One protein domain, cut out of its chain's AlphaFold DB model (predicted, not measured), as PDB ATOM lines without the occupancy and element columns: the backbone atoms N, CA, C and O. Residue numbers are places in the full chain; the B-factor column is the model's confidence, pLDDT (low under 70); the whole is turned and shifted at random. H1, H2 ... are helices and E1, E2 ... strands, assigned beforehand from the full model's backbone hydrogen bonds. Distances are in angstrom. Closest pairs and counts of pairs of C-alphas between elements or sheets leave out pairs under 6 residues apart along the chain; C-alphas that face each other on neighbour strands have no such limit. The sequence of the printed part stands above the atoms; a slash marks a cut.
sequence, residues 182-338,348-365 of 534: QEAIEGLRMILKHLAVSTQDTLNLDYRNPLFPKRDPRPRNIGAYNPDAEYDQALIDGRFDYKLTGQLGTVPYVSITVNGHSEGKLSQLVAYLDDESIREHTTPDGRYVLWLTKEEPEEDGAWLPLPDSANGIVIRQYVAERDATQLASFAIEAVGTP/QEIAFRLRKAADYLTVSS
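What this domain is: This is residues 182 to 338 and 348 to 365 of the 534 residues of an uncharacterized protein of Deltaproteobacteria bacterium (UniProt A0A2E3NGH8). Two antiparallel sheets, E1 E6 E3 E4 and E5 E2 E7, are partly face to face, like a flattened barrel left open between E4 and E5 and between E1 and E7. The short H2 lies between the two sheets near one end of the first gap, and two long helices, H1 and H3, run side by side at one side of this body, which H1 reaches with residues 201 to 202. The printed part has 175 residues with three named helices and seven named strands, in the order H1 E1 E2 E3 E4 H2 E5 E6 E7 H3, and its class is mixed, helices and strands. It is compact, with a radius of gyration of the C-alphas of 16.9 A, and spans 52 by 43 by 27 A.

How they stand to each other: The larger sheet runs E1, residues 233 to 235, then E6, residues 310 to 318, then E3, residues 253 to 260, then E4, residues 268 to 273; it is twisted, and E1 and E4 are its edge strands. E1 and E6 are antiparallel at 177 degrees, with N 313 and O 234 at 2.8 A. E6 and E3 are antiparallel at 164 degrees, with N 257 and O 314 at 2.9 A. E3 and E4 form a hairpin at 145 degrees, with N 260 and O 268 at 2.8 A. Residues 229 to 230 pair with residues 317 to 318 of E6, antiparallel. The smaller sheet runs E5, residues 287 to 292, then E2, residues 242 to 247, then E7, residues 329 to 334. E5 and E2 are antiparallel at 163 degrees, with N 244 and O 290 at 2.8 A, and E2 and E7 at 161 degrees, with N 331 and O 245 at 2.9 A. Residues 302 to 303 pair parallel with residues 290 to 291 of E5. E1 and E7 are apart, and so are E4 and E5. H2, residues 275 to 280, stands at the larger sheet's level, its height over the sheet being 3.4 A; its closest C-alphas to E3 are those of Asp 275 and Val 254, 5.0 A apart. H2 only grazes the smaller sheet, with residues 278 to 280. H1, residues 182 to 202, only grazes the larger sheet, with residues 201 to 202. H1 and H3, residues 348 to 364, touch, the closest C-alphas being those of Ser 198 and Ala 357, 5.3 A apart; they run opposite ways at a shallow tilt of 32 degrees, only just short of steep. Every O i to N i+4 pair is within hydrogen-bond range in H1, H2 and H3.

Where its parts are: E6 is 23.9 A from first to last C-alpha, E3 23.2 A, E4 14.9 A and E1 6.9 A. E7 measures 17.3 A, E2 17.1 A and E5 16.7 A. H1 is 30.2 A long, H3 24.0 A and H2 8.8 A. H1 begins at C-alpha 182, (15.895, -46.710, 31.415). E6 begins at C-alpha 310, (21.404, -40.339, -7.347), and H3 ends at C-alpha 364, (15.423, -40.983, 12.385).

The domain as a whole: The two C-alphas farthest apart, those of Gln 182 and Glu 298, are 57.4 A apart. Residues 339 to 347 are not printed; C-alphas 338 and 348 lie 22.5 A apart across this cut, in the link from E7 to H3. Of the links that are printed whole, H1 to E1, 30 residues, and E5 to E6, 17 residues, are long. The mean pLDDT of the printed part is 89.0, and residues 264 to 266 and 337 to 338 are under 70.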
ATOM      1  N   GLN A 182      15.215 -45.866  32.402       94.94
ATOM      2  CA  GLN A 182      15.895 -46.710  31.415       94.94
ATOM      3  C   GLN A 182      15.627 -46.230  29.985       94.94
ATOM      4  O   GLN A 182      16.565 -46.063  29.209       94.94
ATOM      5  N   GLU A 183      14.369 -45.939  29.636       96.38
ATOM      6  CA  GLU A 183      14.046 -45.391  28.317       96.38
ATOM      7  C   GLU A 183      14.703 -44.022  28.095       96.38
ATOM      8  O   GLU A 183      15.187 -43.766  26.996       96.38
ATOM      9  N   ALA A 184      14.783 -43.150  29.103       97.88
ATOM     10  CA  ALA A 184      15.481 -41.872  28.961       97.88
ATOM     11  C   ALA A 184      16.982 -42.077  28.672       97.88
ATOM     12  O   ALA A 184      17.509 -41.499  27.721       97.88
ATOM     13  N   ILE A 185      17.655 -42.952  29.429       97.31
ATOM     14  CA  ILE A 185      19.071 -43.310  29.229       97.31
ATOM     15  C   ILE A 185      19.300 -43.886  27.823       97.31
ATOM     16  O   ILE A 185      20.242 -43.493  27.128       97.31
ATOM     17  N   GLU A 186      18.434 -44.794  27.372       95.62
ATOM     18  CA  GLU A 186      18.536 -45.395  26.042       95.62
ATOM     19  C   GLU A 186      18.271 -44.399  24.913       95.62
ATOM     20  O   GLU A 186      18.965 -44.450  23.899       95.62
ATOM     21  N   GLY A 187      17.349 -43.452  25.094       95.94
ATOM     22  CA  GLY A 187      17.096 -42.394  24.117       95.94
ATOM     23  C   GLY A 187      18.293 -41.451  23.959       95.94
ATOM     24  O   GLY A 187      18.652 -41.083  22.841       95.94
ATOM     25  N   LEU A 188      18.993 -41.126  25.053       97.25
ATOM     26  CA  LEU A 188      20.250 -40.368  24.987       97.25
ATOM     27  C   LEU A 188      21.358 -41.169  24.282       97.25
ATOM     28  O   LEU A 188      22.089 -40.627  23.452       97.25
ATOM     29  N   ARG A 189      21.453 -42.477  24.548       95.12
ATOM     30  CA  ARG A 189      22.378 -43.381  23.842       95.12
ATOM     31  C   ARG A 189      22.039 -43.504  22.347       95.12
ATOM     32  O   ARG A 189      22.948 -43.612  21.525       95.12
ATOM     33  N   MET A 190      20.756 -43.463  21.994       94.31
ATOM     34  CA  MET A 190      20.260 -43.480  20.617       94.31
ATOM     35  C   MET A 190      20.691 -42.223  19.841       94.31
ATOM     36  O   MET A 190      21.132 -42.360  18.699       94.31
ATOM     37  N   ILE A 191      20.678 -41.031  20.453       95.06
ATOM     38  CA  ILE A 191      21.217 -39.797  19.834       95.06
ATOM     39  C   ILE A 191      22.694 -39.987  19.459       95.06
ATOM     40  O   ILE A 191      23.091 -39.726  18.323       95.06
ATOM     41  N   LEU A 192      23.506 -40.504  20.390       93.62
ATOM     42  CA  LEU A 192      24.938 -40.731  20.160       93.62
ATOM     43  C   LEU A 192      25.201 -41.743  19.034       93.62
ATOM     44  O   LEU A 192      26.126 -41.545  18.245       93.62
ATOM     45  N   LYS A 193      24.382 -42.795  18.909       91.75
ATOM     46  CA  LYS A 193      24.474 -43.736  17.781       91.75
ATOM     47  C   LYS A 193      24.112 -43.092  16.445       91.75
ATOM     48  O   LYS A 193      24.843 -43.288  15.481       91.75
ATOM     49  N   HIS A 194      23.036 -42.308  16.371       90.44
ATOM     50  CA  HIS A 194      22.661 -41.616  15.132       90.44
ATOM     51  C   HIS A 194      23.729 -40.613  14.682       90.44
ATOM     52  O   HIS A 194      24.017 -40.526  13.487       90.44
ATOM     53  N   LEU A 195      24.377 -39.918  15.622       90.19
ATOM     54  CA  LEU A 195      25.553 -39.094  15.338       90.19
ATOM     55  C   LEU A 195      26.725 -39.946  14.838       90.19
ATOM     56  O   LEU A 195      27.314 -39.614  13.813       90.19
ATOM     57  N   ALA A 196      27.042 -41.062  15.500       88.25
ATOM     58  CA  ALA A 196      28.138 -41.941  15.088       88.25
ATOM     59  C   ALA A 196      27.934 -42.516  13.674       88.25
ATOM     60  O   ALA A 196      28.872 -42.514  12.883       88.25
ATOM     61  N   VAL A 197      26.718 -42.956  13.337       84.12
ATOM     62  CA  VAL A 197      26.377 -43.451  11.993       84.12
ATOM     63  C   VAL A 197      26.456 -42.322  10.965       84.12
ATOM     64  O   VAL A 197      27.254 -42.405  10.035       84.12
ATOM     65  N   SER A 198      25.711 -41.228  11.161       82.19
ATOM     66  CA  SER A 198      25.665 -40.138  10.175       82.19
ATOM     67  C   SER A 198      27.024 -39.491   9.923       82.19
ATOM     68  O   SER A 198      27.360 -39.240   8.772       82.19
ATOM     69  N   THR A 199      27.838 -39.268  10.957       80.94
ATOM     70  CA  THR A 199      29.170 -38.662  10.789       80.94
ATOM     71  C   THR A 199      30.176 -39.601  10.123       80.94
ATOM     72  O   THR A 199      30.998 -39.131   9.336       80.94
ATOM     73  N   GLN A 200      30.100 -40.916  10.363       77.06
ATOM     74  CA  GLN A 200      30.917 -41.904   9.643       77.06
ATOM     75  C   GLN A 200      30.537 -42.015   8.163       77.06
ATOM     76  O   GLN A 200      31.415 -42.276   7.342       77.06
ATOM     77  N   ASP A 201      29.257 -41.834   7.830       75.25
ATOM     78  CA  ASP A 201      28.765 -41.853   6.452       75.25
ATOM     79  C   ASP A 201      29.061 -40.550   5.694       75.25
ATOM     80  O   ASP A 201      29.531 -40.603   4.560       75.25
ATOM     81  N   THR A 202      28.816 -39.376   6.290       74.38
ATOM     82  CA  THR A 202      28.865 -38.104   5.544       74.38
ATOM     83  C   THR A 202      30.211 -37.387   5.582       74.38
ATOM     84  O   THR A 202      30.551 -36.719   4.608       74.38
ATOM     85  N   LEU A 203      30.995 -37.472   6.667       74.56
ATOM     86  CA  LEU A 203      32.158 -36.580   6.831       74.56
ATOM     87  C   LEU A 203      33.368 -36.976   5.977       74.56
ATOM     88  O   LEU A 203      34.043 -36.086   5.462       74.56
ATOM     89  N   ASN A 204      33.614 -38.274   5.776       71.06
ATOM     90  CA  ASN A 204      34.771 -38.801   5.029       71.06
ATOM     91  C   ASN A 204      34.430 -39.174   3.574       71.06
ATOM     92  O   ASN A 204      35.034 -40.069   2.991       71.06
ATOM     93  N   LEU A 205      33.417 -38.519   3.012       76.38
ATOM     94  CA  LEU A 205      32.852 -38.840   1.711       76.38
ATOM     95  C   LEU A 205      33.771 -38.455   0.539       76.38
ATOM     96  O   LEU A 205      34.106 -37.277   0.375       76.38
ATOM     97  N   ASP A 206      34.084 -39.447  -0.295       81.50
ATOM     98  CA  ASP A 206      34.667 -39.323  -1.633       81.50
ATOM     99  C   ASP A 206      33.782 -40.082  -2.640       81.50
ATOM    100  O   ASP A 206      33.584 -41.291  -2.533       81.50
ATOM    101  N   TYR A 207      33.229 -39.360  -3.618       84.31
ATOM    102  CA  TYR A 207      32.348 -39.921  -4.646       84.31
ATOM    103  C   TYR A 207      33.085 -40.613  -5.800       84.31
ATOM    104  O   TYR A 207      32.431 -41.281  -6.599       84.31
ATOM    105  N   ARG A 208      34.403 -40.425  -5.940       83.00
ATOM    106  CA  ARG A 208      35.236 -41.065  -6.977       83.00
ATOM    107  C   ARG A 208      36.088 -42.210  -6.438       83.00
ATOM    108  O   ARG A 208      36.508 -43.056  -7.218       83.00
ATOM    109  N   ASN A 209      36.286 -42.268  -5.126       84.81
ATOM    110  CA  ASN A 209      36.797 -43.441  -4.425       84.81
ATOM    111  C   ASN A 209      35.766 -43.939  -3.388       84.81
ATOM    112  O   ASN A 209      36.052 -43.942  -2.185       84.81
ATOM    113  N   PRO A 210      34.540 -44.306  -3.818       87.75
ATOM    114  CA  PRO A 210      33.552 -44.868  -2.910       87.75
ATOM    115  C   PRO A 210      34.065 -46.198  -2.352       87.75
ATOM    116  O   PRO A 210      34.753 -46.959  -3.026       87.75
ATOM    117  N   LEU A 211      33.675 -46.516  -1.123       85.94
ATOM    118  CA  LEU A 211      33.945 -47.815  -0.521       85.94
ATOM    119  C   LEU A 211      32.714 -48.314   0.229       85.94
ATOM    120  O   LEU A 211      31.931 -47.516   0.744       85.94
ATOM    121  N   PHE A 212      32.586 -49.633   0.344       88.81
ATOM    122  CA  PHE A 212      31.692 -50.268   1.307       88.81
ATOM    123  C   PHE A 212      32.487 -50.549   2.594       88.81
ATOM    124  O   PHE A 212      33.256 -51.514   2.655       88.81
ATOM    125  N   PRO A 213      32.402 -49.685   3.624       80.50
ATOM    126  CA  PRO A 213      33.180 -49.858   4.841       80.50
ATOM    127  C   PRO A 213      32.676 -51.060   5.638       80.50
ATOM    128  O   PRO A 213      31.525 -51.099   6.078       80.50
ATOM    129  N   LYS A 214      33.578 -52.003   5.926       73.75
ATOM    130  CA  LYS A 214      33.330 -53.062   6.911       73.75
ATOM    131  C   LYS A 214      33.198 -52.424   8.293       73.75
ATOM    132  O   LYS A 214      34.182 -51.952   8.861       73.75
ATOM    133  N   ARG A 215      31.972 -52.372   8.813       70.12
ATOM    134  CA  ARG A 215      31.628 -51.708  10.078       70.12
ATOM    135  C   ARG A 215      31.236 -52.725  11.140       70.12
ATOM    136  O   ARG A 215      30.604 -53.731  10.845       70.12
ATOM    137  N   ASP A 216      31.541 -52.399  12.390       71.56
ATOM    138  CA  ASP A 216      30.848 -52.990  13.533       71.56
ATOM    139  C   ASP A 216      29.341 -52.688  13.393       71.56
ATOM    140  O   ASP A 216      28.978 -51.516  13.236       71.56
ATOM    141  N   PRO A 217      28.443 -53.688  13.420       71.94
ATOM    142  CA  PRO A 217      27.015 -53.443  13.262       71.94
ATOM    143  C   PRO A 217      26.344 -52.989  14.574       71.94
ATOM    144  O   PRO A 217      25.200 -52.531  14.561       71.94
ATOM    145  N   ARG A 218      27.030 -53.038  15.729       74.94
ATOM    146  CA  ARG A 218      26.462 -52.654  17.041       74.94
ATOM    147  C   ARG A 218      26.082 -51.162  17.147       74.94
ATOM    148  O   ARG A 218      25.017 -50.887  17.708       74.94
ATOM    149  N   PRO A 219      26.853 -50.192  16.606       73.12
ATOM    150  CA  PRO A 219      26.432 -48.789  16.522       73.12
ATOM    151  C   PRO A 219      25.321 -48.541  15.490       73.12
ATOM    152  O   PRO A 219      24.534 -47.620  15.676       73.12
ATOM    153  N   ARG A 220      25.227 -49.370  14.436       74.31
ATOM    154  CA  ARG A 220      24.215 -49.256  13.361       74.31
ATOM    155  C   ARG A 220      22.847 -49.836  13.727       74.31
ATOM    156  O   ARG A 220      21.880 -49.621  13.006       74.31
ATOM    157  N   ASN A 221      22.754 -50.524  14.862       82.12
ATOM    158  CA  ASN A 221      21.507 -50.992  15.452       82.12
ATOM    159  C   ASN A 221      20.691 -49.813  16.024       82.12
ATOM    160  O   ASN A 221      20.750 -49.531  17.227       82.12
ATOM    161  N   ILE A 222      20.003 -49.126  15.115       82.50
ATOM    162  CA  ILE A 222      19.085 -47.990  15.274       82.50
ATOM    163  C   ILE A 222      18.001 -48.090  14.186       82.50
ATOM    164  O   ILE A 222      18.206 -48.741  13.163       82.50
ATOM    165  N   GLY A 223      16.849 -47.441  14.369       81.56
ATOM    166  CA  GLY A 223      15.854 -47.303  13.298       81.56
ATOM    167  C   GLY A 223      15.171 -48.591  12.834       81.56
ATOM    168  O   GLY A 223      14.764 -48.686  11.681       81.56
ATOM    169  N   ALA A 224      15.065 -49.592  13.711       79.50
ATOM    170  CA  ALA A 224      14.543 -50.924  13.418       79.50
ATOM    171  C   ALA A 224      15.345 -51.628  12.310       79.50
ATOM    172  O   ALA A 224      14.789 -52.396  11.512       79.50
ATOM    173  N   TYR A 225      16.665 -51.376  12.315       84.00
ATOM    174  CA  TYR A 225      17.693 -52.188  11.668       84.00
ATOM    175  C   TYR A 225      17.307 -53.665  11.732       84.00
ATOM    176  O   TYR A 225      16.932 -54.156  12.797       84.00
ATOM    177  N   ASN A 226      17.339 -54.357  10.596       91.75
ATOM    178  CA  ASN A 226      17.045 -55.779  10.583       91.75
ATOM    179  C   ASN A 226      18.244 -56.534  11.176       91.75
ATOM    180  O   ASN A 226      19.306 -56.475  10.560       91.75
ATOM    181  N   PRO A 227      18.116 -57.223  12.326       91.31
ATOM    182  CA  PRO A 227      19.231 -57.957  12.916       91.31
ATOM    183  C   PRO A 227      19.769 -59.031  11.976       91.31
ATOM    184  O   PRO A 227      20.974 -59.245  11.911       91.31
ATOM    185  N   ASP A 228      18.872 -59.633  11.194       93.31
ATOM    186  CA  ASP A 228      19.134 -60.786  10.332       93.31
ATOM    187  C   ASP A 228      19.407 -60.335   8.887       93.31
ATOM    188  O   ASP A 228      18.951 -60.921   7.904       93.31
ATOM    189  N   ALA A 229      20.119 -59.213   8.759       91.75
ATOM    190  CA  ALA A 229      20.580 -58.689   7.488       91.75
ATOM    191  C   ALA A 229      21.903 -57.941   7.606       91.75
ATOM    192  O   ALA A 229      22.146 -57.217   8.570       91.75
ATOM    193  N   GLU A 230      22.695 -58.035   6.547       90.81
ATOM    194  CA  GLU A 230      23.898 -57.239   6.349       90.81
ATOM    195  C   GLU A 230      23.640 -56.118   5.335       90.81
ATOM    196  O   GLU A 230      22.815 -56.237   4.423       90.81
ATOM    197  N   TYR A 231      24.316 -54.987   5.541       89.56
ATOM    198  CA  TYR A 231      24.014 -53.726   4.861       89.56
ATOM    199  C   TYR A 231      25.280 -53.006   4.400       89.56
ATOM    200  O   TYR A 231      25.851 -52.203   5.153       89.56
ATOM    201  N   ASP A 232      25.663 -53.208   3.146       90.25
ATOM    202  CA  ASP A 232      26.691 -52.406   2.489       90.25
ATOM    203  C   ASP A 232      26.085 -51.076   2.020       90.25
ATOM    204  O   ASP A 232      25.020 -51.027   1.400       90.25
ATOM    205  N   GLN A 233      26.729 -49.968   2.387       88.62
ATOM    206  CA  GLN A 233      26.271 -48.617   2.063       88.62
ATOM    207  C   GLN A 233      27.450 -47.766   1.611       88.62
ATOM    208  O   GLN A 233      28.487 -47.748   2.271       88.62
ATOM    209  N   ALA A 234      27.261 -47.055   0.505       88.56
ATOM    210  CA  ALA A 234      28.183 -46.049  -0.001       88.56
ATOM    211  C   ALA A 234      27.366 -44.854  -0.491       88.56
ATOM    212  O   ALA A 234      26.343 -45.025  -1.154       88.56
ATOM    213  N   LEU A 235      27.806 -43.641  -0.173       86.88
ATOM    214  CA  LEU A 235      27.296 -42.447  -0.836       86.88
ATOM    215  C   LEU A 235      27.968 -42.338  -2.212       86.88
ATOM    216  O   LEU A 235      29.152 -42.634  -2.359       86.88
ATOM    217  N   ILE A 236      27.194 -41.933  -3.213       89.12
ATOM    218  CA  ILE A 236      27.628 -41.774  -4.608       89.12
ATOM    219  C   ILE A 236      27.145 -40.422  -5.132       89.12
ATOM    220  O   ILE A 236      26.404 -39.724  -4.443       89.12
ATOM    221  N   ASP A 237      27.535 -40.050  -6.342       88.00
ATOM    222  CA  ASP A 237      27.053 -38.852  -7.021       88.00
ATOM    223  C   ASP A 237      26.681 -39.230  -8.456       88.00
ATOM    224  O   ASP A 237      27.530 -39.702  -9.209       88.00
ATOM    225  N   GLY A 238      25.417 -39.024  -8.838       90.75
ATOM    226  CA  GLY A 238      24.889 -39.383 -10.161       90.75
ATOM    227  C   GLY A 238      25.549 -38.670 -11.350       90.75
ATOM    228  O   GLY A 238      25.200 -38.948 -12.494       90.75
ATOM    229  N   ARG A 239      26.500 -37.753 -11.123       89.12
ATOM    230  CA  ARG A 239      27.369 -37.195 -12.172       89.12
ATOM    231  C   ARG A 239      28.476 -38.156 -12.614       89.12
ATOM    232  O   ARG A 239      29.058 -37.911 -13.670       89.12
ATOM    233  N   PHE A 240      28.778 -39.189 -11.829       91.00
ATOM    234  CA  PHE A 240      29.754 -40.231 -12.146       91.00
ATOM    235  C   PHE A 240      29.057 -41.568 -12.386       91.00
ATOM    236  O   PHE A 240      27.981 -41.817 -11.850       91.00
ATOM    237  N   ASP A 241      29.709 -42.421 -13.165       93.88
ATOM    238  CA  ASP A 241      29.303 -43.802 -13.387       93.88
ATOM    239  C   ASP A 241      30.083 -44.735 -12.443       93.88
ATOM    240  O   ASP A 241      31.214 -44.429 -12.051       93.88
ATOM    241  N   TYR A 242      29.506 -45.885 -12.091       95.31
ATOM    242  CA  TYR A 242      30.091 -46.840 -11.144       95.31
ATOM    243  C   TYR A 242      30.002 -48.282 -11.643       95.31
ATOM    244  O   TYR A 242      29.040 -48.672 -12.306       95.31
ATOM    245  N   LYS A 243      30.982 -49.098 -11.253       95.56
ATOM    246  CA  LYS A 243      30.985 -50.547 -11.459       95.56
ATOM    247  C   LYS A 243      30.992 -51.244 -10.106       95.56
ATOM    248  O   LYS A 243      31.813 -50.932  -9.244       95.56
ATOM    249  N   LEU A 244      30.072 -52.184  -9.920       96.06
ATOM    250  CA  LEU A 244      30.047 -53.103  -8.790       96.06
ATOM    251  C   LEU A 244      30.484 -54.486  -9.273       96.06
ATOM    252  O   LEU A 244      30.024 -54.976 -10.304       96.06
ATOM    253  N   THR A 245      31.361 -55.134  -8.517       96.06
ATOM    254  CA  THR A 245      31.805 -56.509  -8.788       96.06
ATOM    255  C   THR A 245      31.802 -57.321  -7.505       96.06
ATOM    256  O   THR A 245      31.885 -56.761  -6.407       96.06
ATOM    257  N   GLY A 246      31.683 -58.643  -7.623       95.88
ATOM    258  CA  GLY A 246      31.588 -59.460  -6.427       95.88
ATOM    259  C   GLY A 246      31.312 -60.940  -6.628       95.88
ATOM    260  O   GLY A 246      31.466 -61.493  -7.716       95.88
ATOM    261  N   GLN A 247      30.910 -61.554  -5.517       97.00
ATOM    262  CA  GLN A 247      30.450 -62.933  -5.405       97.00
ATOM    263  C   GLN A 247      29.117 -62.901  -4.647       97.00
ATOM    264  O   GLN A 247      29.006 -62.176  -3.656       97.00
ATOM    265  N   LEU A 248      28.105 -63.623  -5.120       95.38
ATOM    266  CA  LEU A 248      26.742 -63.618  -4.579       95.38
ATOM    267  C   LEU A 248      26.591 -64.394  -3.257       95.38
ATOM    268  O   LEU A 248      25.688 -64.116  -2.473       95.38
ATOM    269  N   GLY A 249      27.477 -65.349  -2.982       95.31
ATOM    270  CA  GLY A 249      27.400 -66.177  -1.781       95.31
ATOM    271  C   GLY A 249      26.211 -67.139  -1.821       95.31
ATOM    272  O   GLY A 249      25.831 -67.647  -2.874       95.31
ATOM    273  N   THR A 250      25.632 -67.405  -0.654       95.19
ATOM    274  CA  THR A 250      24.463 -68.278  -0.469       95.19
ATOM    275  C   THR A 250      23.347 -67.564   0.295       95.19
ATOM    276  O   THR A 250      22.561 -68.210   0.987       95.19
ATOM    277  N   VAL A 251      23.296 -66.229   0.229       95.00
ATOM    278  CA  VAL A 251      22.234 -65.451   0.881       95.00
ATOM    279  C   VAL A 251      20.874 -65.775   0.240       95.00
ATOM    280  O   VAL A 251      20.781 -65.782  -0.993       95.00
ATOM    281  N   PRO A 252      19.815 -66.036   1.033       94.62
ATOM    282  CA  PRO A 252      18.476 -66.318   0.509       94.62
ATOM    283  C   PRO A 252      17.845 -65.130  -0.223       94.62
ATOM    284  O   PRO A 252      16.924 -65.325  -1.003       94.62
ATOM    285  N   TYR A 253      18.312 -63.903   0.026       95.31
ATOM    286  CA  TYR A 253      17.838 -62.714  -0.672       95.31
ATOM    287  C   TYR A 253      18.888 -61.595  -0.639       95.31
ATOM    288  O   TYR A 253      19.435 -61.279   0.425       95.31
ATOM    289  N   VAL A 254      19.132 -60.955  -1.780       94.94
ATOM    290  CA  VAL A 254      19.932 -59.735  -1.913       94.94
ATOM    291  C   VAL A 254      19.216 -58.698  -2.778       94.94
ATOM    292  O   VAL A 254      18.429 -59.031  -3.649       94.94
ATOM    293  N   SER A 255      19.467 -57.414  -2.544       93.94
ATOM    294  CA  SER A 255      18.903 -56.336  -3.371       93.94
ATOM    295  C   SER A 255      19.742 -55.072  -3.279       93.94
ATOM    296  O   SER A 255      20.428 -54.840  -2.276       93.94
ATOM    297  N   ILE A 256      19.651 -54.225  -4.303       93.69
ATOM    298  CA  ILE A 256      20.368 -52.951  -4.389       93.69
ATOM    299  C   ILE A 256      19.355 -51.827  -4.571       93.69
ATOM    300  O   ILE A 256      18.595 -51.788  -5.532       93.69
ATOM    301  N   THR A 257      19.351 -50.873  -3.643       92.94
ATOM    302  CA  THR A 257      18.566 -49.638  -3.742       92.94
ATOM    303  C   THR A 257      19.484 -48.461  -4.018       92.94
ATOM    304  O   THR A 257      20.356 -48.166  -3.200       92.94
ATOM    305  N   VAL A 258      19.233 -47.731  -5.102       92.88
ATOM    306  CA  VAL A 258      19.843 -46.420  -5.334       92.88
ATOM    307  C   VAL A 258      18.886 -45.343  -4.833       92.88
ATOM    308  O   VAL A 258      17.748 -45.210  -5.294       92.88
ATOM    309  N   ASN A 259      19.362 -44.576  -3.860       90.75
ATOM    310  CA  ASN A 259      18.726 -43.370  -3.360       90.75
ATOM    311  C   ASN A 259      19.146 -42.159  -4.194       90.75
ATOM    312  O   ASN A 259      20.258 -42.105  -4.721       90.75
ATOM    313  N   GLY A 260      18.269 -41.164  -4.252       88.25
ATOM    314  CA  GLY A 260      18.556 -39.850  -4.802       88.25
ATOM    315  C   GLY A 260      17.934 -38.714  -3.998       88.25
ATOM    316  O   GLY A 260      17.181 -38.915  -3.036       88.25
ATOM    317  N   HIS A 261      18.267 -37.497  -4.414       79.81
ATOM    318  CA  HIS A 261      17.745 -36.250  -3.868       79.81
ATOM    319  C   HIS A 261      16.227 -36.148  -4.049       79.81
ATOM    320  O   HIS A 261      15.696 -36.519  -5.091       79.81
ATOM    321  N   SER A 262      15.531 -35.624  -3.039       73.00
ATOM    322  CA  SER A 262      14.080 -35.441  -3.052       73.00
ATOM    323  C   SER A 262      13.719 -34.150  -2.318       73.00
ATOM    324  O   SER A 262      14.270 -33.871  -1.253       73.00
ATOM    325  N   GLU A 263      12.812 -33.349  -2.872       73.12
ATOM    326  CA  GLU A 263      12.357 -32.126  -2.206       73.12
ATOM    327  C   GLU A 263      11.480 -32.470  -0.992       73.12
ATOM    328  O   GLU A 263      10.530 -33.248  -1.082       73.12
ATOM    329  N   GLY A 264      11.811 -31.904   0.173       66.25
ATOM    330  CA  GLY A 264      11.048 -32.105   1.411       66.25
ATOM    331  C   GLY A 264      11.132 -33.509   2.033       66.25
ATOM    332  O   GLY A 264      10.379 -33.793   2.964       66.25
ATOM    333  N   LYS A 265      12.026 -34.389   1.559       68.81
ATOM    334  CA  LYS A 265      12.260 -35.740   2.111       68.81
ATOM    335  C   LYS A 265      13.761 -36.007   2.256       68.81
ATOM    336  O   LYS A 265      14.562 -35.424   1.535       68.81
ATOM    337  N   LEU A 266      14.151 -36.929   3.145       65.75
ATOM    338  CA  LEU A 266      15.563 -37.328   3.292       65.75
ATOM    339  C   LEU A 266      16.148 -37.908   1.992       65.75
ATOM    340  O   LEU A 266      17.260 -37.555   1.603       65.75
ATOM    341  N   SER A 267      15.402 -38.812   1.352       76.12
ATOM    342  CA  SER A 267      15.755 -39.460   0.088       76.12
ATOM    343  C   SER A 267      14.509 -39.938  -0.660       76.12
ATOM    344  O   SER A 267      13.414 -40.030  -0.094       76.12
ATOM    345  N   GLN A 268      14.698 -40.285  -1.930       85.00
ATOM    346  CA  GLN A 268      13.761 -41.074  -2.726       85.00
ATOM    347  C   GLN A 268      14.490 -42.231  -3.417       85.00
ATOM    348  O   GLN A 268      15.684 -42.124  -3.684       85.00
ATOM    349  N   LEU A 269      13.783 -43.321  -3.716       89.19
ATOM    350  CA  LEU A 269      14.309 -44.406  -4.549       89.19
ATOM    351  C   LEU A 269      14.325 -43.910  -5.995       89.19
ATOM    352  O   LEU A 269      13.288 -43.469  -6.489       89.19
ATOM    353  N   VAL A 270      15.485 -43.977  -6.647       91.56
ATOM    354  CA  VAL A 270      15.656 -43.551  -8.049       91.56
ATOM    355  C   VAL A 270      16.024 -44.704  -8.980       91.56
ATOM    356  O   VAL A 270      15.672 -44.652 -10.150       91.56
ATOM    357  N   ALA A 271      16.650 -45.760  -8.456       91.31
ATOM    358  CA  ALA A 271      16.896 -47.009  -9.174       91.31
ATOM    359  C   ALA A 271      16.883 -48.196  -8.190       91.31
ATOM    360  O   ALA A 271      17.062 -48.012  -6.980       91.31
ATOM    361  N   TYR A 272      16.626 -49.407  -8.683       92.06
ATOM    362  CA  TYR A 272      16.521 -50.620  -7.871       92.06
ATOM    363  C   TYR A 272      16.870 -51.872  -8.688       92.06
ATOM    364  O   TYR A 272      16.451 -51.957  -9.839       92.06
ATOM    365  N   LEU A 273      17.576 -52.825  -8.076       92.31
ATOM    366  CA  LEU A 273      17.707 -54.209  -8.544       92.31
ATOM    367  C   LEU A 273      17.222 -55.154  -7.438       92.31
ATOM    368  O   LEU A 273      17.656 -55.035  -6.285       92.31
ATOM    369  N   ASP A 274      16.332 -56.067  -7.812       91.50
ATOM    370  CA  ASP A 274      15.881 -57.201  -7.002       91.50
ATOM    371  C   ASP A 274      16.875 -58.375  -7.049       91.50
ATOM    372  O   ASP A 274      17.894 -58.354  -7.746       91.50
ATOM    373  N   ASP A 275      16.571 -59.396  -6.251       92.69
ATOM    374  CA  ASP A 275      17.351 -60.626  -6.118       92.69
ATOM    375  C   ASP A 275      17.390 -61.441  -7.424       92.69
ATOM    376  O   ASP A 275      18.442 -61.964  -7.796       92.69
ATOM    377  N   GLU A 276      16.267 -61.494  -8.150       92.12
ATOM    378  CA  GLU A 276      16.123 -62.210  -9.423       92.12
ATOM    379  C   GLU A 276      17.014 -61.582 -10.504       92.12
ATOM    380  O   GLU A 276      17.884 -62.264 -11.048       92.12
ATOM    381  N   SER A 277      16.915 -60.264 -10.716       91.25
ATOM    382  CA  SER A 277      17.728 -59.521 -11.690       91.25
ATOM    383  C   SER A 277      19.235 -59.653 -11.432       91.25
ATOM    384  O   SER A 277      20.031 -59.713 -12.372       91.25
ATOM    385  N   ILE A 278      19.659 -59.703 -10.163       92.88
ATOM    386  CA  ILE A 278      21.071 -59.922  -9.800       92.88
ATOM    387  C   ILE A 278      21.488 -61.365 -10.127       92.88
ATOM    388  O   ILE A 278      22.577 -61.583 -10.671       92.88
ATOM    389  N   ARG A 279      20.637 -62.357  -9.838       94.00
ATOM    390  CA  ARG A 279      20.908 -63.778 -10.116       94.00
ATOM    391  C   ARG A 279      20.963 -64.102 -11.604       94.00
ATOM    392  O   ARG A 279      21.839 -64.868 -11.992       94.00
ATOM    393  N   GLU A 280      20.115 -63.495 -12.432       94.12
ATOM    394  CA  GLU A 280      20.148 -63.663 -13.898       94.12
ATOM    395  C   GLU A 280      21.513 -63.301 -14.509       94.12
ATOM    396  O   GLU A 280      21.962 -63.940 -15.459       94.12
ATOM    397  N   HIS A 281      22.204 -62.320 -13.920       92.56
ATOM    398  CA  HIS A 281      23.519 -61.837 -14.357       92.56
ATOM    399  C   HIS A 281      24.682 -62.405 -13.523       92.56
ATOM    400  O   HIS A 281      25.817 -61.928 -13.611       92.56
ATOM    401  N   THR A 282      24.414 -63.424 -12.702       95.19
ATOM    402  CA  THR A 282      25.420 -64.120 -11.896       95.19
ATOM    403  C   THR A 282      25.869 -65.401 -12.603       95.19
ATOM    404  O   THR A 282      25.061 -66.227 -13.027       95.19
ATOM    405  N   THR A 283      27.180 -65.598 -12.730       94.88
ATOM    406  CA  THR A 283      27.761 -66.793 -13.353       94.88
ATOM    407  C   THR A 283      27.541 -68.050 -12.493       94.88
ATOM    408  O   THR A 283      27.321 -67.941 -11.286       94.88
ATOM    409  N   PRO A 284      27.673 -69.276 -13.044       93.75
ATOM    410  CA  PRO A 284      27.527 -70.511 -12.260       93.75
ATOM    411  C   PRO A 284      28.507 -70.660 -11.082       93.75
ATOM    412  O   PRO A 284      28.240 -71.425 -10.160       93.75
ATOM    413  N   ASP A 285      29.638 -69.945 -11.102       94.00
ATOM    414  CA  ASP A 285      30.605 -69.836 -10.000       94.00
ATOM    415  C   ASP A 285      30.330 -68.654  -9.041       94.00
ATOM    416  O   ASP A 285      31.164 -68.336  -8.193       94.00
ATOM    417  N   GLY A 286      29.164 -68.012  -9.157       95.31
ATOM    418  CA  GLY A 286      28.662 -66.995  -8.232       95.31
ATOM    419  C   GLY A 286      29.181 -65.574  -8.465       95.31
ATOM    420  O   GLY A 286      28.863 -64.682  -7.680       95.31
ATOM    421  N   ARG A 287      29.971 -65.323  -9.519       97.06
ATOM    422  CA  ARG A 287      30.498 -63.981  -9.824       97.06
ATOM    423  C   ARG A 287      29.475 -63.144 -10.581       97.06
ATOM    424  O   ARG A 287      28.785 -63.653 -11.456       97.06
ATOM    425  N   TYR A 288      29.452 -61.844 -10.314       95.31
ATOM    426  CA  TYR A 288      28.637 -60.884 -11.060       95.31
ATOM    427  C   TYR A 288      29.412 -59.598 -11.364       95.31
ATOM    428  O   TYR A 288      30.398 -59.256 -10.699       95.31
ATOM    429  N   VAL A 289      28.903 -58.861 -12.348       95.88
ATOM    430  CA  VAL A 289      29.246 -57.468 -12.643       95.88
ATOM    431  C   VAL A 289      27.932 -56.701 -12.735       95.88
ATOM    432  O   VAL A 289      27.021 -57.146 -13.431       95.88
ATOM    433  N   LEU A 290      27.825 -55.579 -12.023       95.38
ATOM    434  CA  LEU A 290      26.663 -54.694 -12.065       95.38
ATOM    435  C   LEU A 290      27.135 -53.280 -12.414       95.38
ATOM    436  O   LEU A 290      28.021 -52.728 -11.759       95.38
ATOM    437  N   TRP A 291      26.533 -52.693 -13.434       95.94
ATOM    438  CA  TRP A 291      26.887 -51.390 -13.973       95.94
ATOM    439  C   TRP A 291      25.865 -50.350 -13.547       95.94
ATOM    440  O   TRP A 291      24.683 -50.466 -13.857       95.94
ATOM    441  N   LEU A 292      26.320 -49.335 -12.821       95.81
ATOM    442  CA  LEU A 292      25.512 -48.210 -12.367       95.81
ATOM    443  C   LEU A 292      25.953 -46.991 -13.179       95.81
ATOM    444  O   LEU A 292      26.720 -46.152 -12.707       95.81
ATOM    445  N   THR A 293      25.522 -46.964 -14.437       95.06
ATOM    446  CA  THR A 293      25.977 -46.035 -15.479       95.06
ATOM    447  C   THR A 293      24.795 -45.290 -16.099       95.06
ATOM    448  O   THR A 293      23.665 -45.786 -16.096       95.06
ATOM    449  N   LYS A 294      25.033 -44.100 -16.653       93.56
ATOM    450  CA  LYS A 294      24.012 -43.312 -17.369       93.56
ATOM    451  C   LYS A 294      23.519 -43.984 -18.645       93.56
ATOM    452  O   LYS A 294      22.315 -44.053 -18.872       93.56
ATOM    453  N   GLU A 295      24.460 -44.468 -19.445       93.06
ATOM    454  CA  GLU A 295      24.219 -45.211 -20.681       93.06
ATOM    455  C   GLU A 295      24.503 -46.700 -20.449       93.06
ATOM    456  O   GLU A 295      25.275 -47.061 -19.553       93.06
ATOM    457  N   GLU A 296      23.889 -47.564 -21.254       94.00
ATOM    458  CA  GLU A 296      24.134 -49.007 -21.216       94.00
ATOM    459  C   GLU A 296      25.577 -49.307 -21.676       94.00
ATOM    460  O   GLU A 296      26.004 -48.798 -22.717       94.00
ATOM    461  N   PRO A 297      26.366 -50.078 -20.908       92.56
ATOM    462  CA  PRO A 297      27.743 -50.405 -21.265       92.56
ATOM    463  C   PRO A 297      27.803 -51.462 -22.379       92.56
ATOM    464  O   PRO A 297      26.933 -52.318 -22.491       92.56
ATOM    465  N   GLU A 298      28.890 -51.469 -23.154       91.94
ATOM    466  CA  GLU A 298      29.171 -52.537 -24.135       91.94
ATOM    467  C   GLU A 298      29.647 -53.857 -23.480       91.94
ATOM    468  O   GLU A 298      29.839 -54.861 -24.163       91.94
ATOM    469  N   GLU A 299      29.892 -53.848 -22.166       91.12
ATOM    470  CA  GLU A 299      30.495 -54.939 -21.393       91.12
ATOM    471  C   GLU A 299      29.440 -55.723 -20.594       91.12
ATOM    472  O   GLU A 299      28.654 -55.124 -19.859       91.12
ATOM    473  N   ASP A 300      29.486 -57.060 -20.659       89.12
ATOM    474  CA  ASP A 300      28.544 -57.954 -19.967       89.12
ATOM    475  C   ASP A 300      28.377 -57.633 -18.462       89.12
ATOM    476  O   ASP A 300      29.348 -57.411 -17.726       89.12
ATOM    477  N   GLY A 301      27.131 -57.677 -17.988       88.75
ATOM    478  CA  GLY A 301      26.742 -57.487 -16.589       88.75
ATOM    479  C   GLY A 301      25.284 -57.038 -16.474       88.75
ATOM    480  O   GLY A 301      24.668 -56.696 -17.480       88.75
ATOM    481  N   ALA A 302      24.721 -57.009 -15.263       90.69
ATOM    482  CA  ALA A 302      23.431 -56.341 -15.072       90.69
ATOM    483  C   ALA A 302      23.635 -54.829 -15.198       90.69
ATOM    484  O   ALA A 302      24.592 -54.295 -14.636       90.69
ATOM    485  N   TRP A 303      22.725 -54.123 -15.861       93.12
ATOM    486  CA  TRP A 303      22.770 -52.666 -15.947       93.12
ATOM    487  C   TRP A 303      21.637 -52.024 -15.142       93.12
ATOM    488  O   TRP A 303      20.483 -52.448 -15.192       93.12
ATOM    489  N   LEU A 304      21.985 -50.984 -14.388       93.62
ATOM    490  CA  LEU A 304      21.070 -50.151 -13.628       93.62
ATOM    491  C   LEU A 304      21.277 -48.682 -14.037       93.62
ATOM    492  O   LEU A 304      22.270 -48.081 -13.618       93.62
ATOM    493  N   PRO A 305      20.350 -48.081 -14.809       94.12
ATOM    494  CA  PRO A 305      20.476 -46.700 -15.262       94.12
ATOM    495  C   PRO A 305      20.622 -45.739 -14.080       94.12
ATOM    496  O   PRO A 305      19.765 -45.708 -13.188       94.12
ATOM    497  N   LEU A 306      21.694 -44.943 -14.065       94.62
ATOM    498  CA  LEU A 306      22.006 -44.047 -12.953       94.62
ATOM    499  C   LEU A 306      21.617 -42.587 -13.264       94.62
ATOM    500  O   LEU A 306      22.292 -41.925 -14.050       94.62
ATOM    501  N   PRO A 307      20.548 -42.038 -12.655       93.06
ATOM    502  CA  PRO A 307      20.145 -40.655 -12.897       93.06
ATOM    503  C   PRO A 307      21.009 -39.656 -12.113       93.06
ATOM    504  O   PRO A 307      21.406 -39.929 -10.982       93.06
ATOM    505  N   ASP A 308      21.161 -38.433 -12.638       91.06
ATOM    506  CA  ASP A 308      21.897 -37.319 -11.998       91.06
ATOM    507  C   ASP A 308      21.466 -37.015 -10.548       91.06
ATOM    508  O   ASP A 308      22.221 -36.433  -9.774       91.06
ATOM    509  N   SER A 309      20.238 -37.381 -10.162       91.44
ATOM    510  CA  SER A 309      19.732 -37.169  -8.802       91.44
ATOM    511  C   SER A 309      20.266 -38.174  -7.773       91.44
ATOM    512  O   SER A 309      20.104 -37.920  -6.574       91.44
ATOM    513  N   ALA A 310      20.883 -39.280  -8.208       92.31
ATOM    514  CA  ALA A 310      21.404 -40.339  -7.347       92.31
ATOM    515  C   ALA A 310      22.463 -39.820  -6.361       92.31
ATOM    516  O   ALA A 310      23.310 -38.996  -6.710       92.31
ATOM    517  N   ASN A 311      22.390 -40.290  -5.113       88.50
ATOM    518  CA  ASN A 311      23.250 -39.834  -4.020       88.50
ATOM    519  C   ASN A 311      23.705 -40.924  -3.031       88.50
ATOM    520  O   ASN A 311      24.500 -40.650  -2.133       88.50
ATOM    521  N   GLY A 312      23.238 -42.167  -3.172       90.38
ATOM    522  CA  GLY A 312      23.716 -43.263  -2.333       90.38
ATOM    523  C   GLY A 312      23.178 -44.627  -2.732       90.38
ATOM    524  O   GLY A 312      22.051 -44.751  -3.204       90.38
ATOM    525  N   ILE A 313      23.974 -45.659  -2.489       92.12
ATOM    526  CA  ILE A 313      23.636 -47.065  -2.692       92.12
ATOM    527  C   ILE A 313      23.414 -47.705  -1.321       92.12
ATOM    528  O   ILE A 313      24.207 -47.516  -0.396       92.12
ATOM    529  N   VAL A 314      22.341 -48.482  -1.194       91.38
ATOM    530  CA  VAL A 314      22.090 -49.364  -0.052       91.38
ATOM    531  C   VAL A 314      21.851 -50.768  -0.572       91.38
ATOM    532  O   VAL A 314      20.812 -51.043  -1.177       91.38
ATOM    533  N   ILE A 315      22.801 -51.649  -0.298       93.19
ATOM    534  CA  ILE A 315      22.681 -53.080  -0.544       93.19
ATOM    535  C   ILE A 315      22.115 -53.723   0.720       93.19
ATOM    536  O   ILE A 315      22.443 -53.312   1.838       93.19
ATOM    537  N   ARG A 316      21.220 -54.695   0.557       93.56
ATOM    538  CA  ARG A 316      20.618 -55.434   1.672       93.56
ATOM    539  C   ARG A 316      20.725 -56.919   1.390       93.56
ATOM    540  O   ARG A 316      20.092 -57.392   0.450       93.56
ATOM    541  N   GLN A 317      21.501 -57.620   2.206       94.56
ATOM    542  CA  GLN A 317      21.637 -59.073   2.178       94.56
ATOM    543  C   GLN A 317      20.846 -59.630   3.356       94.56
ATOM    544  O   GLN A 317      21.123 -59.243   4.490       94.56
ATOM    545  N   TYR A 318      19.845 -60.476   3.134       95.06
ATOM    546  CA  TYR A 318      19.073 -61.080   4.225       95.06
ATOM    547  C   TYR A 318      19.617 -62.467   4.531       95.06
ATOM    548  O   TYR A 318      19.986 -63.211   3.627       95.06
ATOM    549  N   VAL A 319      19.724 -62.779   5.818       94.12
ATOM    550  CA  VAL A 319      20.485 -63.914   6.339       94.12
ATOM    551  C   VAL A 319      19.539 -64.731   7.202       94.12
ATOM    552  O   VAL A 319      19.195 -64.300   8.294       94.12
ATOM    553  N   ALA A 320      19.094 -65.885   6.703       92.06
ATOM    554  CA  ALA A 320      18.253 -66.789   7.485       92.06
ATOM    555  C   ALA A 320      19.099 -67.481   8.570       92.06
ATOM    556  O   ALA A 320      18.934 -67.226   9.756       92.06
ATOM    557  N   GLU A 321      20.102 -68.265   8.165       92.44
ATOM    558  CA  GLU A 321      20.972 -68.995   9.092       92.44
ATOM    559  C   GLU A 321      22.393 -68.416   9.061       92.44
ATOM    560  O   GLU A 321      23.154 -68.650   8.119       92.44
ATOM    561  N   ARG A 322      22.767 -67.634  10.080       88.62
ATOM    562  CA  ARG A 322      24.021 -66.857  10.085       88.62
ATOM    563  C   ARG A 322      25.293 -67.705  10.036       88.62
ATOM    564  O   ARG A 322      26.247 -67.300   9.379       88.62
ATOM    565  N   ASP A 323      25.296 -68.862  10.690       89.81
ATOM    566  CA  ASP A 323      26.476 -69.735  10.763       89.81
ATOM    567  C   ASP A 323      26.684 -70.569   9.482       89.81
ATOM    568  O   ASP A 323      27.802 -71.010   9.209       89.81
ATOM    569  N   ALA A 324      25.634 -70.750   8.669       92.81
ATOM    570  CA  ALA A 324      25.681 -71.486   7.402       92.81
ATOM    571  C   ALA A 324      25.747 -70.574   6.159       92.81
ATOM    572  O   ALA A 324      26.256 -70.984   5.113       92.81
ATOM    573  N   THR A 325      25.242 -69.339   6.252       94.69
ATOM    574  CA  THR A 325      25.124 -68.420   5.110       94.69
ATOM    575  C   THR A 325      26.464 -67.787   4.739       94.69
ATOM    576  O   THR A 325      27.057 -67.033   5.512       94.69
ATOM    577  N   GLN A 326      26.905 -67.993   3.499       95.44
ATOM    578  CA  GLN A 326      27.989 -67.214   2.909       95.44
ATOM    579  C   GLN A 326      27.431 -65.882   2.405       95.44
ATOM    580  O   GLN A 326      26.588 -65.863   1.511       95.44
ATOM    581  N   LEU A 327      27.900 -64.771   2.974       95.19
ATOM    582  CA  LEU A 327      27.508 -63.427   2.542       95.19
ATOM    583  C   LEU A 327      27.965 -63.134   1.108       95.19
ATOM    584  O   LEU A 327      29.037 -63.577   0.681       95.19
ATOM    585  N   ALA A 328      27.186 -62.317   0.404       95.25
ATOM    586  CA  ALA A 328      27.626 -61.682  -0.824       95.25
ATOM    587  C   ALA A 328      28.744 -60.665  -0.516       95.25
ATOM    588  O   ALA A 328      28.723 -59.970   0.505       95.25
ATOM    589  N   SER A 329      29.731 -60.558  -1.402       94.94
ATOM    590  CA  SER A 329      30.857 -59.628  -1.260       94.94
ATOM    591  C   SER A 329      30.825 -58.578  -2.361       94.94
ATOM    592  O   SER A 329      30.927 -58.954  -3.525       94.94
ATOM    593  N   PHE A 330      30.772 -57.296  -2.002       94.38
ATOM    594  CA  PHE A 330      30.704 -56.187  -2.954       94.38
ATOM    595  C   PHE A 330      31.996 -55.366  -2.960       94.38
ATOM    596  O   PHE A 330      32.476 -54.933  -1.910       94.38
ATOM    597  N   ALA A 331      32.520 -55.101  -4.151       94.50
ATOM    598  CA  ALA A 331      33.450 -54.014  -4.429       94.50
ATOM    599  C   ALA A 331      32.739 -52.965  -5.295       94.50
ATOM    600  O   ALA A 331      31.872 -53.316  -6.095       94.50
ATOM    601  N   ILE A 332      33.103 -51.694  -5.133       93.81
ATOM    602  CA  ILE A 332      32.624 -50.573  -5.947       93.81
ATOM    603  C   ILE A 332      33.824 -49.750  -6.410       93.81
ATOM    604  O   ILE A 332      34.730 -49.483  -5.624       93.81
ATOM    605  N   GLU A 333      33.813 -49.342  -7.672       92.75
ATOM    606  CA  GLU A 333      34.764 -48.395  -8.251       92.75
ATOM    607  C   GLU A 333      34.013 -47.360  -9.100       92.75
ATOM    608  O   GLU A 333      32.968 -47.664  -9.684       92.75
ATOM    609  N   ALA A 334      34.517 -46.124  -9.153       91.81
ATOM    610  CA  ALA A 334      34.029 -45.134 -10.107       91.81
ATOM    611  C   ALA A 334      34.652 -45.404 -11.483       91.81
ATOM    612  O   ALA A 334      35.855 -45.648 -11.592       91.81
ATOM    613  N   VAL A 335      33.844 -45.349 -12.538       90.31
ATOM    614  CA  VAL A 335      34.286 -45.615 -13.910       90.31
ATOM    615  C   VAL A 335      35.018 -44.392 -14.472       90.31
ATOM    616  O   VAL A 335      34.578 -43.250 -14.325       90.31
ATOM    617  N   GLY A 336      36.142 -44.636 -15.149       82.69
ATOM    618  CA  GLY A 336      36.984 -43.604 -15.756       82.69
ATOM    619  C   GLY A 336      38.244 -43.293 -14.944       82.69
ATOM    620  O   GLY A 336      38.713 -44.099 -14.146       82.69
ATOM    621  N   THR A 337      38.848 -42.130 -15.192       66.44
ATOM    622  CA  THR A 337      40.116 -41.748 -14.551       66.44
ATOM    623  C   THR A 337      39.872 -41.148 -13.160       66.44
ATOM    624  O   THR A 337      39.124 -40.168 -13.062       66.44
ATOM    625  N   PRO A 338      40.536 -41.642 -12.093       59.75
ATOM    626  CA  PRO A 338      40.520 -40.994 -10.783       59.75
ATOM    627  C   PRO A 338      40.999 -39.536 -10.858       59.75
ATOM    628  O   PRO A 338      41.879 -39.200 -11.655       59.75
ATOM    629  N   GLN A 348      31.547 -24.975   2.018       89.38
ATOM    630  CA  GLN A 348      30.189 -25.362   1.620       89.38
ATOM    631  C   GLN A 348      29.963 -26.880   1.665       89.38
ATOM    632  O   GLN A 348      28.859 -27.322   1.987       89.38
ATOM    633  N   GLU A 349      31.004 -27.668   1.391       84.56
ATOM    634  CA  GLU A 349      30.955 -29.130   1.409       84.56
ATOM    635  C   GLU A 349      30.832 -29.669   2.844       84.56
ATOM    636  O   GLU A 349      29.933 -30.462   3.131       84.56
ATOM    637  N   ILE A 350      31.654 -29.187   3.788       89.25
ATOM    638  CA  ILE A 350      31.509 -29.561   5.208       89.25
ATOM    639  C   ILE A 350      30.176 -29.053   5.773       89.25
ATOM    640  O   ILE A 350      29.468 -29.806   6.448       89.25
ATOM    641  N   ALA A 351      29.778 -27.820   5.449       91.88
ATOM    642  CA  ALA A 351      28.491 -27.263   5.854       91.88
ATOM    643  C   ALA A 351      27.306 -28.135   5.391       91.88
ATOM    644  O   ALA A 351      26.375 -28.389   6.157       91.88
ATOM    645  N   PHE A 352      27.346 -28.645   4.154       86.56
ATOM    646  CA  PHE A 352      26.348 -29.584   3.638       86.56
ATOM    647  C   PHE A 352      26.351 -30.918   4.399       86.56
ATOM    648  O   PHE A 352      25.285 -31.369   4.829       86.56
ATOM    649  N   ARG A 353      27.526 -31.519   4.635       86.75
ATOM    650  CA  ARG A 353      27.671 -32.786   5.383       86.75
ATOM    651  C   ARG A 353      27.139 -32.677   6.820       86.75
ATOM    652  O   ARG A 353      26.464 -33.595   7.288       86.75
ATOM    653  N   LEU A 354      27.372 -31.542   7.488       91.50
ATOM    654  CA  LEU A 354      26.842 -31.239   8.826       91.50
ATOM    655  C   LEU A 354      25.316 -31.082   8.832       91.50
ATOM    656  O   LEU A 354      24.649 -31.688   9.671       91.50
ATOM    657  N   ARG A 355      24.743 -30.348   7.866       89.88
ATOM    658  CA  ARG A 355      23.277 -30.254   7.716       89.88
ATOM    659  C   ARG A 355      22.648 -31.626   7.475       89.88
ATOM    660  O   ARG A 355      21.659 -31.948   8.118       89.88
ATOM    661  N   LYS A 356      23.264 -32.480   6.649       85.56
ATOM    662  CA  LYS A 356      22.801 -33.863   6.442       85.56
ATOM    663  C   LYS A 356      22.828 -34.709   7.718       85.56
ATOM    664  O   LYS A 356      21.909 -35.501   7.916       85.56
ATOM    665  N   ALA A 357      23.815 -34.525   8.596       89.75
ATOM    666  CA  ALA A 357      23.828 -35.184   9.903       89.75
ATOM    667  C   ALA A 357      22.684 -34.690  10.815       89.75
ATOM    668  O   ALA A 357      22.037 -35.507  11.472       89.75
ATOM    669  N   ALA A 358      22.381 -33.387  10.808       91.88
ATOM    670  CA  ALA A 358      21.267 -32.806  11.567       91.88
ATOM    671  C   ALA A 358      19.888 -33.250  11.030       91.88
ATOM    672  O   ALA A 358      19.027 -33.665  11.813       91.88
ATOM    673  N   ASP A 359      19.692 -33.233   9.708       88.50
ATOM    674  CA  ASP A 359      18.481 -33.727   9.037       88.50
ATOM    675  C   ASP A 359      18.231 -35.203   9.381       88.50
ATOM    676  O   ASP A 359      17.127 -35.580   9.788       88.50
ATOM    677  N   TYR A 360      19.271 -36.036   9.251       87.88
ATOM    678  CA  TYR A 360      19.206 -37.458   9.577       87.88
ATOM    679  C   TYR A 360      18.818 -37.664  11.041       87.88
ATOM    680  O   TYR A 360      17.807 -38.316  11.295       87.88
ATOM    681  N   LEU A 361      19.547 -37.043  11.980       91.81
ATOM    682  CA  LEU A 361      19.273 -37.136  13.416       91.81
ATOM    683  C   LEU A 361      17.828 -36.736  13.750       91.81
ATOM    684  O   LEU A 361      17.181 -37.417  14.544       91.81
ATOM    685  N   THR A 362      17.309 -35.671  13.135       91.44
ATOM    686  CA  THR A 362      15.937 -35.185  13.357       91.44
ATOM    687  C   THR A 362      14.891 -36.217  12.932       91.44
ATOM    688  O   THR A 362      13.966 -36.535  13.684       91.44
ATOM    689  N   VAL A 363      15.016 -36.751  11.715       88.38
ATOM    690  CA  VAL A 363      13.996 -37.637  11.138       88.38
ATOM    691  C   VAL A 363      14.073 -39.039  11.740       88.38
ATOM    692  O   VAL A 363      13.042 -39.586  12.132       88.38
ATOM    693  N   SER A 364      15.267 -39.616  11.875       88.12
ATOM    694  CA  SER A 364      15.423 -40.983  12.385       88.12
ATOM    695  C   SER A 364      15.043 -41.097  13.867       88.12
ATOM    696  O   SER A 364      14.351 -42.036  14.263       88.12
ATOM    697  N   SER A 365      15.392 -40.093  14.682       92.06
ATOM    698  CA  SER A 365      15.050 -40.057  16.114       92.06
ATOM    699  C   SER A 365      13.561 -39.820  16.387       92.06
ATOM    700  O   SER A 365      13.153 -39.838  17.545       92.06
TER     701      SER A 365